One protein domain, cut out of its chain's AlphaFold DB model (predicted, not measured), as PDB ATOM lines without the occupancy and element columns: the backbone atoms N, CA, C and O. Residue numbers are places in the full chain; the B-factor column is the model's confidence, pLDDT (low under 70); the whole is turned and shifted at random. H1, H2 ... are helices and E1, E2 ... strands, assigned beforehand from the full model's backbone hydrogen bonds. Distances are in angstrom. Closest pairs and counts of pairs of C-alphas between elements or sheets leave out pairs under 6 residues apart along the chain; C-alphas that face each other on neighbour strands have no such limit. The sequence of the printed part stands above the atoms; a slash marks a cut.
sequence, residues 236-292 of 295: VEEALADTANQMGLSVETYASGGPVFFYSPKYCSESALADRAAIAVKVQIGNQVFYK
ATOM      1  N   VAL A 236     246.860 227.414 236.543       97.94
ATOM      2  CA  VAL A 236     245.472 227.894 236.453       97.94
ATOM      3  C   VAL A 236     245.388 229.379 236.098       97.94
ATOM      4  O   VAL A 236     244.481 229.772 235.366       97.94
ATOM      5  N   GLU A 237     246.325 230.204 236.571       96.12
ATOM      6  CA  GLU A 237     246.358 231.632 236.248       96.12
ATOM      7  C   GLU A 237     246.697 231.860 234.770       96.12
ATOM      8  O   GLU A 237     245.992 232.605 234.084       96.12
ATOM      9  N   GLU A 238     247.703 231.149 234.257       97.44
ATOM     10  CA  GLU A 238     248.074 231.182 232.837       97.44
ATOM     11  C   GLU A 238     246.920 230.697 231.950       97.44
ATOM     12  O   GLU A 238     246.534 231.375 230.997       97.44
ATOM     13  N   ALA A 239     246.280 229.580 232.312       98.25
ATOM     14  CA  ALA A 239     245.157 229.034 231.555       98.25
ATOM     15  C   ALA A 239     243.947 229.987 231.519       98.25
ATOM     16  O   ALA A 239     243.263 230.094 230.493       98.25
ATOM     17  N   LEU A 240     243.662 230.694 232.620       98.25
ATOM     18  CA  LEU A 240     242.620 231.723 232.645       98.25
ATOM     19  C   LEU A 240     242.977 232.894 231.724       98.25
ATOM     20  O   LEU A 240     242.099 233.391 231.014       98.25
ATOM     21  N   ALA A 241     244.243 233.322 231.708       97.94
ATOM     22  CA  ALA A 241     244.705 234.415 230.856       97.94
ATOM     23  C   ALA A 241     244.596 234.046 229.372       97.94
ATOM     24  O   ALA A 241     244.048 234.823 228.585       97.94
ATOM     25  N   ASP A 242     245.016 232.837 229.004       98.25
ATOM     26  CA  ASP A 242     244.876 232.301 227.650       98.25
ATOM     27  C   ASP A 242     243.411 232.231 227.219       98.25
ATOM     28  O   ASP A 242     243.059 232.677 226.125       98.25
ATOM     29  N   THR A 243     242.535 231.742 228.097       97.94
ATOM     30  CA  THR A 243     241.094 231.655 227.820       97.94
ATOM     31  C   THR A 243     240.482 233.046 227.630       97.94
ATOM     32  O   THR A 243     239.735 233.265 226.675       97.94
ATOM     33  N   ALA A 244     240.824 234.017 228.483       97.81
ATOM     34  CA  ALA A 244     240.355 235.396 228.338       97.81
ATOM     35  C   ALA A 244     240.815 236.013 227.005       97.81
ATOM     36  O   ALA A 244     239.994 236.578 226.278       97.81
ATOM     37  N   ASN A 245     242.089 235.836 226.643       98.00
ATOM     38  CA  ASN A 245     242.651 236.319 225.380       98.00
ATOM     39  C   ASN A 245     241.959 235.700 224.160       98.00
ATOM     40  O   ASN A 245     241.585 236.420 223.233       98.00
ATOM     41  N   GLN A 246     241.733 234.383 224.165       97.69
ATOM     42  CA  GLN A 246     241.037 233.680 223.079       97.69
ATOM     43  C   GLN A 246     239.605 234.185 222.876       97.69
ATOM     44  O   GLN A 246     239.113 234.222 221.749       97.69
ATOM     45  N   MET A 247     238.944 234.603 223.955       96.19
ATOM     46  CA  MET A 247     237.590 235.159 223.917       96.19
ATOM     47  C   MET A 247     237.558 236.672 223.642       96.19
ATOM     48  O   MET A 247     236.472 237.246 223.560       96.19
ATOM     49  N   GLY A 248     238.714 237.332 223.505       97.31
ATOM     50  CA  GLY A 248     238.803 238.787 223.353       97.31
ATOM     51  C   GLY A 248     238.341 239.557 224.596       97.31
ATOM     52  O   GLY A 248     237.843 240.677 224.481       97.31
ATOM     53  N   LEU A 249     238.458 238.946 225.778       96.62
ATOM     54  CA  LEU A 249     238.056 239.508 227.065       96.62
ATOM     55  C   LEU A 249     239.268 240.031 227.848       96.62
ATOM     56  O   LEU A 249     240.409 239.635 227.626       96.62
ATOM     57  N   SER A 250     239.010 240.931 228.799       96.50
ATOM     58  CA  SER A 250     240.048 241.527 229.648       96.50
ATOM     59  C   SER A 250     240.707 240.486 230.561       96.50
ATOM     60  O   SER A 250     240.066 239.973 231.482       96.50
ATOM     61  N   VAL A 251     242.005 240.234 230.364       96.94
ATOM     62  CA  VAL A 251     242.831 239.411 231.270       96.94
ATOM     63  C   VAL A 251     242.792 239.966 232.692       96.94
ATOM     64  O   VAL A 251     242.662 239.204 233.646       96.94
ATOM     65  N   GLU A 252     242.814 241.290 232.850       95.88
ATOM     66  CA  GLU A 252     242.780 241.921 234.170       95.88
ATOM     67  C   GLU A 252     241.505 241.556 234.943       95.88
ATOM     68  O   GLU A 252     241.540 241.206 236.124       95.88
ATOM     69  N   THR A 253     240.363 241.541 234.256       95.31
ATOM     70  CA  THR A 253     239.071 241.209 234.866       95.31
ATOM     71  C   THR A 253     238.923 239.713 235.133       95.31
ATOM     72  O   THR A 253     238.392 239.330 236.174       95.31
ATOM     73  N   TYR A 254     239.379 238.866 234.210       96.12
ATOM     74  CA  TYR A 254     239.012 237.449 234.191       96.12
ATOM     75  C   TYR A 254     240.120 236.475 234.608       96.12
ATOM     76  O   TYR A 254     239.810 235.308 234.844       96.12
ATOM     77  N   ALA A 255     241.371 236.924 234.724       94.88
ATOM     78  CA  ALA A 255     242.512 236.029 234.923       94.88
ATOM     79  C   ALA A 255     243.596 236.545 235.879       94.88
ATOM     80  O   ALA A 255     244.064 235.767 236.698       94.88
ATOM     81  N   SER A 256     243.975 237.826 235.798       93.56
ATOM     82  CA  SER A 256     245.089 238.425 236.560       93.56
ATOM     83  C   SER A 256     244.995 238.121 238.062       93.56
ATOM     84  O   SER A 256     243.945 238.353 238.666       93.56
ATOM     85  N   GLY A 257     246.050 237.571 238.666       91.00
ATOM     86  CA  GLY A 257     246.064 237.151 240.070       91.00
ATOM     87  C   GLY A 257     245.435 235.779 240.333       91.00
ATOM     88  O   GLY A 257     245.489 235.300 241.460       91.00
ATOM     89  N   GLY A 258     244.861 235.119 239.326       95.81
ATOM     90  CA  GLY A 258     244.322 233.763 239.415       95.81
ATOM     91  C   GLY A 258     242.843 233.676 239.828       95.81
ATOM     92  O   GLY A 258     242.120 234.678 239.885       95.81
ATOM     93  N   PRO A 259     242.342 232.453 240.077       97.69
ATOM     94  CA  PRO A 259     240.936 232.226 240.391       97.69
ATOM     95  C   PRO A 259     240.564 232.729 241.790       97.69
ATOM     96  O   PRO A 259     241.380 232.738 242.704       97.69
ATOM     97  N   VAL A 260     239.292 233.076 241.983       97.00
ATOM     98  CA  VAL A 260     238.686 233.272 243.320       97.00
ATOM     99  C   VAL A 260     237.458 232.387 243.516       97.00
ATOM    100  O   VAL A 260     236.807 232.434 244.559       97.00
ATOM    101  N   PHE A 261     237.137 231.537 242.545       97.12
ATOM    102  CA  PHE A 261     236.091 230.539 242.653       97.12
ATOM    103  C   PHE A 261     236.501 229.225 242.002       97.12
ATOM    104  O   PHE A 261     237.231 229.204 241.010       97.12
ATOM    105  N   PHE A 262     235.958 228.135 242.541       97.25
ATOM    106  CA  PHE A 262     236.022 226.824 241.922       97.25
ATOM    107  C   PHE A 262     234.769 225.998 242.225       97.25
ATOM    108  O   PHE A 262     233.988 226.321 243.125       97.25
ATOM    109  N   TYR A 263     234.561 224.938 241.450       95.62
ATOM    110  CA  TYR A 263     233.568 223.900 241.721       95.62
ATOM    111  C   TYR A 263     233.986 222.574 241.089       95.62
ATOM    112  O   TYR A 263     234.670 222.556 240.068       95.62
ATOM    113  N   SER A 264     233.511 221.456 241.640       94.31
ATOM    114  CA  SER A 264     233.625 220.151 240.984       94.31
ATOM    115  C   SER A 264     232.315 219.812 240.265       94.31
ATOM    116  O   SER A 264     231.300 219.600 240.936       94.31
ATOM    117  N   PRO A 265     232.298 219.721 238.918       93.94
ATOM    118  CA  PRO A 265     231.070 219.470 238.162       93.94
ATOM    119  C   PRO A 265     230.328 218.202 238.597       93.94
ATOM    120  O   PRO A 265     229.102 218.175 238.604       93.94
ATOM    121  N   LYS A 266     231.073 217.172 239.018       92.75
ATOM    122  CA  LYS A 266     230.538 215.884 239.482       92.75
ATOM    123  C   LYS A 266     229.657 216.005 240.729       92.75
ATOM    124  O   LYS A 266     228.765 215.184 240.919       92.75
ATOM    125  N   TYR A 267     229.928 216.990 241.583       89.06
ATOM    126  CA  TYR A 267     229.245 217.170 242.867       89.06
ATOM    127  C   TYR A 267     228.293 218.374 242.867       89.06
ATOM    128  O   TYR A 267     227.737 218.723 243.907       89.06
ATOM    129  N   CYS A 268     228.077 219.008 241.711       90.75
ATOM    130  CA  CYS A 268     227.096 220.075 241.551       90.75
ATOM    131  C   CYS A 268     225.728 219.526 241.138       90.75
ATOM    132  O   CYS A 268     225.622 218.588 240.351       90.75
ATOM    133  N   SER A 269     224.662 220.156 241.637       92.00
ATOM    134  CA  SER A 269     223.312 219.928 241.120       92.00
ATOM    135  C   SER A 269     223.174 220.481 239.698       92.00
ATOM    136  O   SER A 269     223.902 221.393 239.305       92.00
ATOM    137  N   GLU A 270     222.194 219.987 238.940       94.19
ATOM    138  CA  GLU A 270     221.916 220.485 237.584       94.19
ATOM    139  C   GLU A 270     221.639 221.995 237.562       94.19
ATOM    140  O   GLU A 270     222.171 222.702 236.710       94.19
ATOM    141  N   SER A 271     220.883 222.510 238.540       92.94
ATOM    142  CA  SER A 271     220.640 223.953 238.678       92.94
ATOM    143  C   SER A 271     221.944 224.724 238.892       92.94
ATOM    144  O   SER A 271     222.197 225.707 238.207       92.94
ATOM    145  N   ALA A 272     222.815 224.247 239.786       91.25
ATOM    146  CA  ALA A 272     224.090 224.902 240.068       91.25
ATOM    147  C   ALA A 272     225.040 224.886 238.859       91.25
ATOM    148  O   ALA A 272     225.840 225.812 238.695       91.25
ATOM    149  N   LEU A 273     224.972 223.838 238.031       94.12
ATOM    150  CA  LEU A 273     225.696 223.751 236.764       94.12
ATOM    151  C   LEU A 273     225.133 224.720 235.722       94.12
ATOM    152  O   LEU A 273     225.917 225.362 235.027       94.12
ATOM    153  N   ALA A 274     223.807 224.851 235.634       93.44
ATOM    154  CA  ALA A 274     223.150 225.801 234.740       93.44
ATOM    155  C   ALA A 274     223.534 227.248 235.084       93.44
ATOM    156  O   ALA A 274     223.938 227.991 234.192       93.44
ATOM    157  N   ASP A 275     223.533 227.610 236.370       90.88
ATOM    158  CA  ASP A 275     223.956 228.943 236.828       90.88
ATOM    159  C   ASP A 275     225.416 229.234 236.444       90.88
ATOM    160  O   ASP A 275     225.769 230.327 236.007       90.88
ATOM    161  N   ARG A 276     226.284 228.219 236.540       93.94
ATOM    162  CA  ARG A 276     227.709 228.322 236.187       93.94
ATOM    163  C   ARG A 276     227.974 228.232 234.689       93.94
ATOM    164  O   ARG A 276     229.096 228.503 234.253       93.94
ATOM    165  N   ALA A 277     226.992 227.843 233.878       92.31
ATOM    166  CA  ALA A 277     227.155 227.731 232.431       92.31
ATOM    167  C   ALA A 277     227.439 229.097 231.792       92.31
ATOM    168  O   ALA A 277     228.222 229.155 230.848       92.31
ATOM    169  N   ALA A 278     226.875 230.172 232.357       91.06
ATOM    170  CA  ALA A 278     227.034 231.546 231.884       91.06
ATOM    171  C   ALA A 278     228.392 232.187 232.229       91.06
ATOM    172  O   ALA A 278     228.736 233.219 231.661       91.06
ATOM    173  N   ILE A 279     229.185 231.587 233.127       95.31
ATOM    174  CA  ILE A 279     230.526 232.091 233.451       95.31
ATOM    175  C   ILE A 279     231.384 232.053 232.182       95.31
ATOM    176  O   ILE A 279     231.671 230.972 231.663       95.31
ATOM    177  N   ALA A 280     231.788 233.239 231.713       93.31
ATOM    178  CA  ALA A 280     232.495 233.409 230.448       93.31
ATOM    179  C   ALA A 280     233.877 232.743 230.450       93.31
ATOM    180  O   ALA A 280     234.124 231.844 229.655       93.31
ATOM    181  N   VAL A 281     234.763 233.164 231.357       97.31
ATOM    182  CA  VAL A 281     236.133 232.645 231.448       97.31
ATOM    183  C   VAL A 281     236.226 231.693 232.630       97.31
ATOM    184  O   VAL A 281     236.153 232.111 233.786       97.31
ATOM    185  N   LYS A 282     236.378 230.404 232.327       97.31
ATOM    186  CA  LYS A 282     236.610 229.333 233.298       97.31
ATOM    187  C   LYS A 282     237.472 228.247 232.673       97.31
ATOM    188  O   LYS A 282     237.343 227.971 231.481       97.31
ATOM    189  N   VAL A 283     238.301 227.607 233.483       98.06
ATOM    190  CA  VAL A 283     239.207 226.538 233.046       98.06
ATOM    191  C   VAL A 283     239.035 225.313 233.919       98.06
ATOM    192  O   VAL A 283     238.771 225.433 235.113       98.06
ATOM    193  N   GLN A 284     239.161 224.129 233.328       98.00
ATOM    194  CA  GLN A 284     239.143 222.880 234.076       98.00
ATOM    195  C   GLN A 284     240.575 222.409 234.320       98.00
ATOM    196  O   GLN A 284     241.301 222.153 233.363       98.00
ATOM    197  N   ILE A 285     240.945 222.255 235.590       97.62
ATOM    198  CA  ILE A 285     242.210 221.657 236.022       97.62
ATOM    199  C   ILE A 285     241.851 220.420 236.843       97.62
ATOM    200  O   ILE A 285     241.187 220.511 237.875       97.62
ATOM    201  N   GLY A 286     242.215 219.247 236.322       95.69
ATOM    202  CA  GLY A 286     241.810 217.961 236.884       95.69
ATOM    203  C   GLY A 286     240.288 217.829 237.030       95.69
ATOM    204  O   GLY A 286     239.548 217.893 236.039       95.69
ATOM    205  N   ASN A 287     239.810 217.617 238.257       95.69
ATOM    206  CA  ASN A 287     238.391 217.363 238.548       95.69
ATOM    207  C   ASN A 287     237.576 218.626 238.868       95.69
ATOM    208  O   ASN A 287     236.374 218.526 239.165       95.69
ATOM    209  N   GLN A 288     238.213 219.794 238.837       97.38
ATOM    210  CA  GLN A 288     237.635 221.059 239.271       97.38
ATOM    211  C   GLN A 288     237.714 222.120 238.178       97.38
ATOM    212  O   GLN A 288     238.600 222.123 237.325       97.38
ATOM    213  N   VAL A 289     236.737 223.018 238.192       98.25
ATOM    214  CA  VAL A 289     236.640 224.150 237.274       98.25
ATOM    215  C   VAL A 289     236.844 225.429 238.064       98.25
ATOM    216  O   VAL A 289     236.150 225.648 239.054       98.25
ATOM    217  N   PHE A 290     237.756 226.273 237.596       98.50
ATOM    218  CA  PHE A 290     238.240 227.478 238.259       98.50
ATOM    219  C   PHE A 290     237.905 228.723 237.442       98.50
ATOM    220  O   PHE A 290     237.900 228.679 236.210       98.50
ATOM    221  N   TYR A 291     237.615 229.832 238.121       98.00
ATOM    222  CA  TYR A 291     237.310 231.119 237.492       98.00
ATOM    223  C   TYR A 291     237.478 232.286 238.474       98.00
ATOM    224  O   TYR A 291     237.443 232.116 239.696       98.00
ATOM    225  N   LYS A 292     237.670 233.494 237.932       96.19
ATOM    226  CA  LYS A 292     237.847 234.727 238.715       96.19
ATOM    227  C   LYS A 292     236.555 235.530 238.874       96.19
ATOM    228  O   LYS A 292     236.243 235.980 239.967       96.19
TER     229      LYS A 292
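This is residues 236 to 292 of the 295 residues of the protein "Cell Wall Hydrolase" of Clostridium sp. CAG:793 (UniProt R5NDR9). A small three-stranded sheet sits between two helical ends: H1 packs on its strands E2 and E3 with the short H2 beside H1 at one end, and H3 lies off at the other end, in the loop that leads from E1 to E2. The printed part has 57 residues, with three named helices and three named strands in the order H1, H2, E1, H3, E2, E3. The antiparallel sheet runs E1, E3, E2, and the class is mixed, helices and strands. The whole is compact, with a radius of gyration of the C-alphas of 11.1 A, and only just elongated, spanning 30 by 20 by 16 A.

Find C-alpha 236 at (245.472, 227.894, 236.453); from there H1 runs 15.2 A to residue 246. Next comes H2, residues 251 to 254, 5.2 A long. E1, residues 261 to 263, covers 7.2 A. Look for C-alpha 270 at (221.916, 220.485, 237.584), where H3 begins; it runs 10.3 A to residue 277. E2, residues 283 to 285, covers 6.5 A, and E3, residues 288 to 291, covers 10.2 A and ends at C-alpha 291 at (237.310, 231.119, 237.492).

Start at E3, the inner strand. E1 is its antiparallel neighbour at 155 degrees; look at N 261 and O 291, 2.9 A apart, within hydrogen-bond range. On its other side E2 forms a hairpin with it, antiparallel at 143 degrees, with N 290 and O 283 at 2.8 A, within hydrogen-bond range. H1 is on one face of the sheet, giving two layers, a helix over a sheet, at a height over the sheet of 4.7 A; the closest C-alphas of H1 and E2 are those of Leu 240 and Val 283, 6.2 A apart. H2 touches H1, the closest C-alphas being those of Ala 241 and Val 251 at 5.4 A, and is not on the sheet. H3 is apart from H1, H2 and E3, and only just not on the sheet, with 4 pairs of C-alphas within 10 A. E1, H3 and E2 make a split strand-helix-strand unit, two strands running the same way with E3 between them, and its crossover is right-handed. In H1 and H3 every O i to N i+4 pair is within hydrogen-bond range; H2 is too short for such a pair.

The two C-alphas farthest apart in the domain are those of Gly 248 and Tyr 267, 30.7 A. The printed part has no cut and no long link. Its mean pLDDT is 95.6, and no printed residue is under 70.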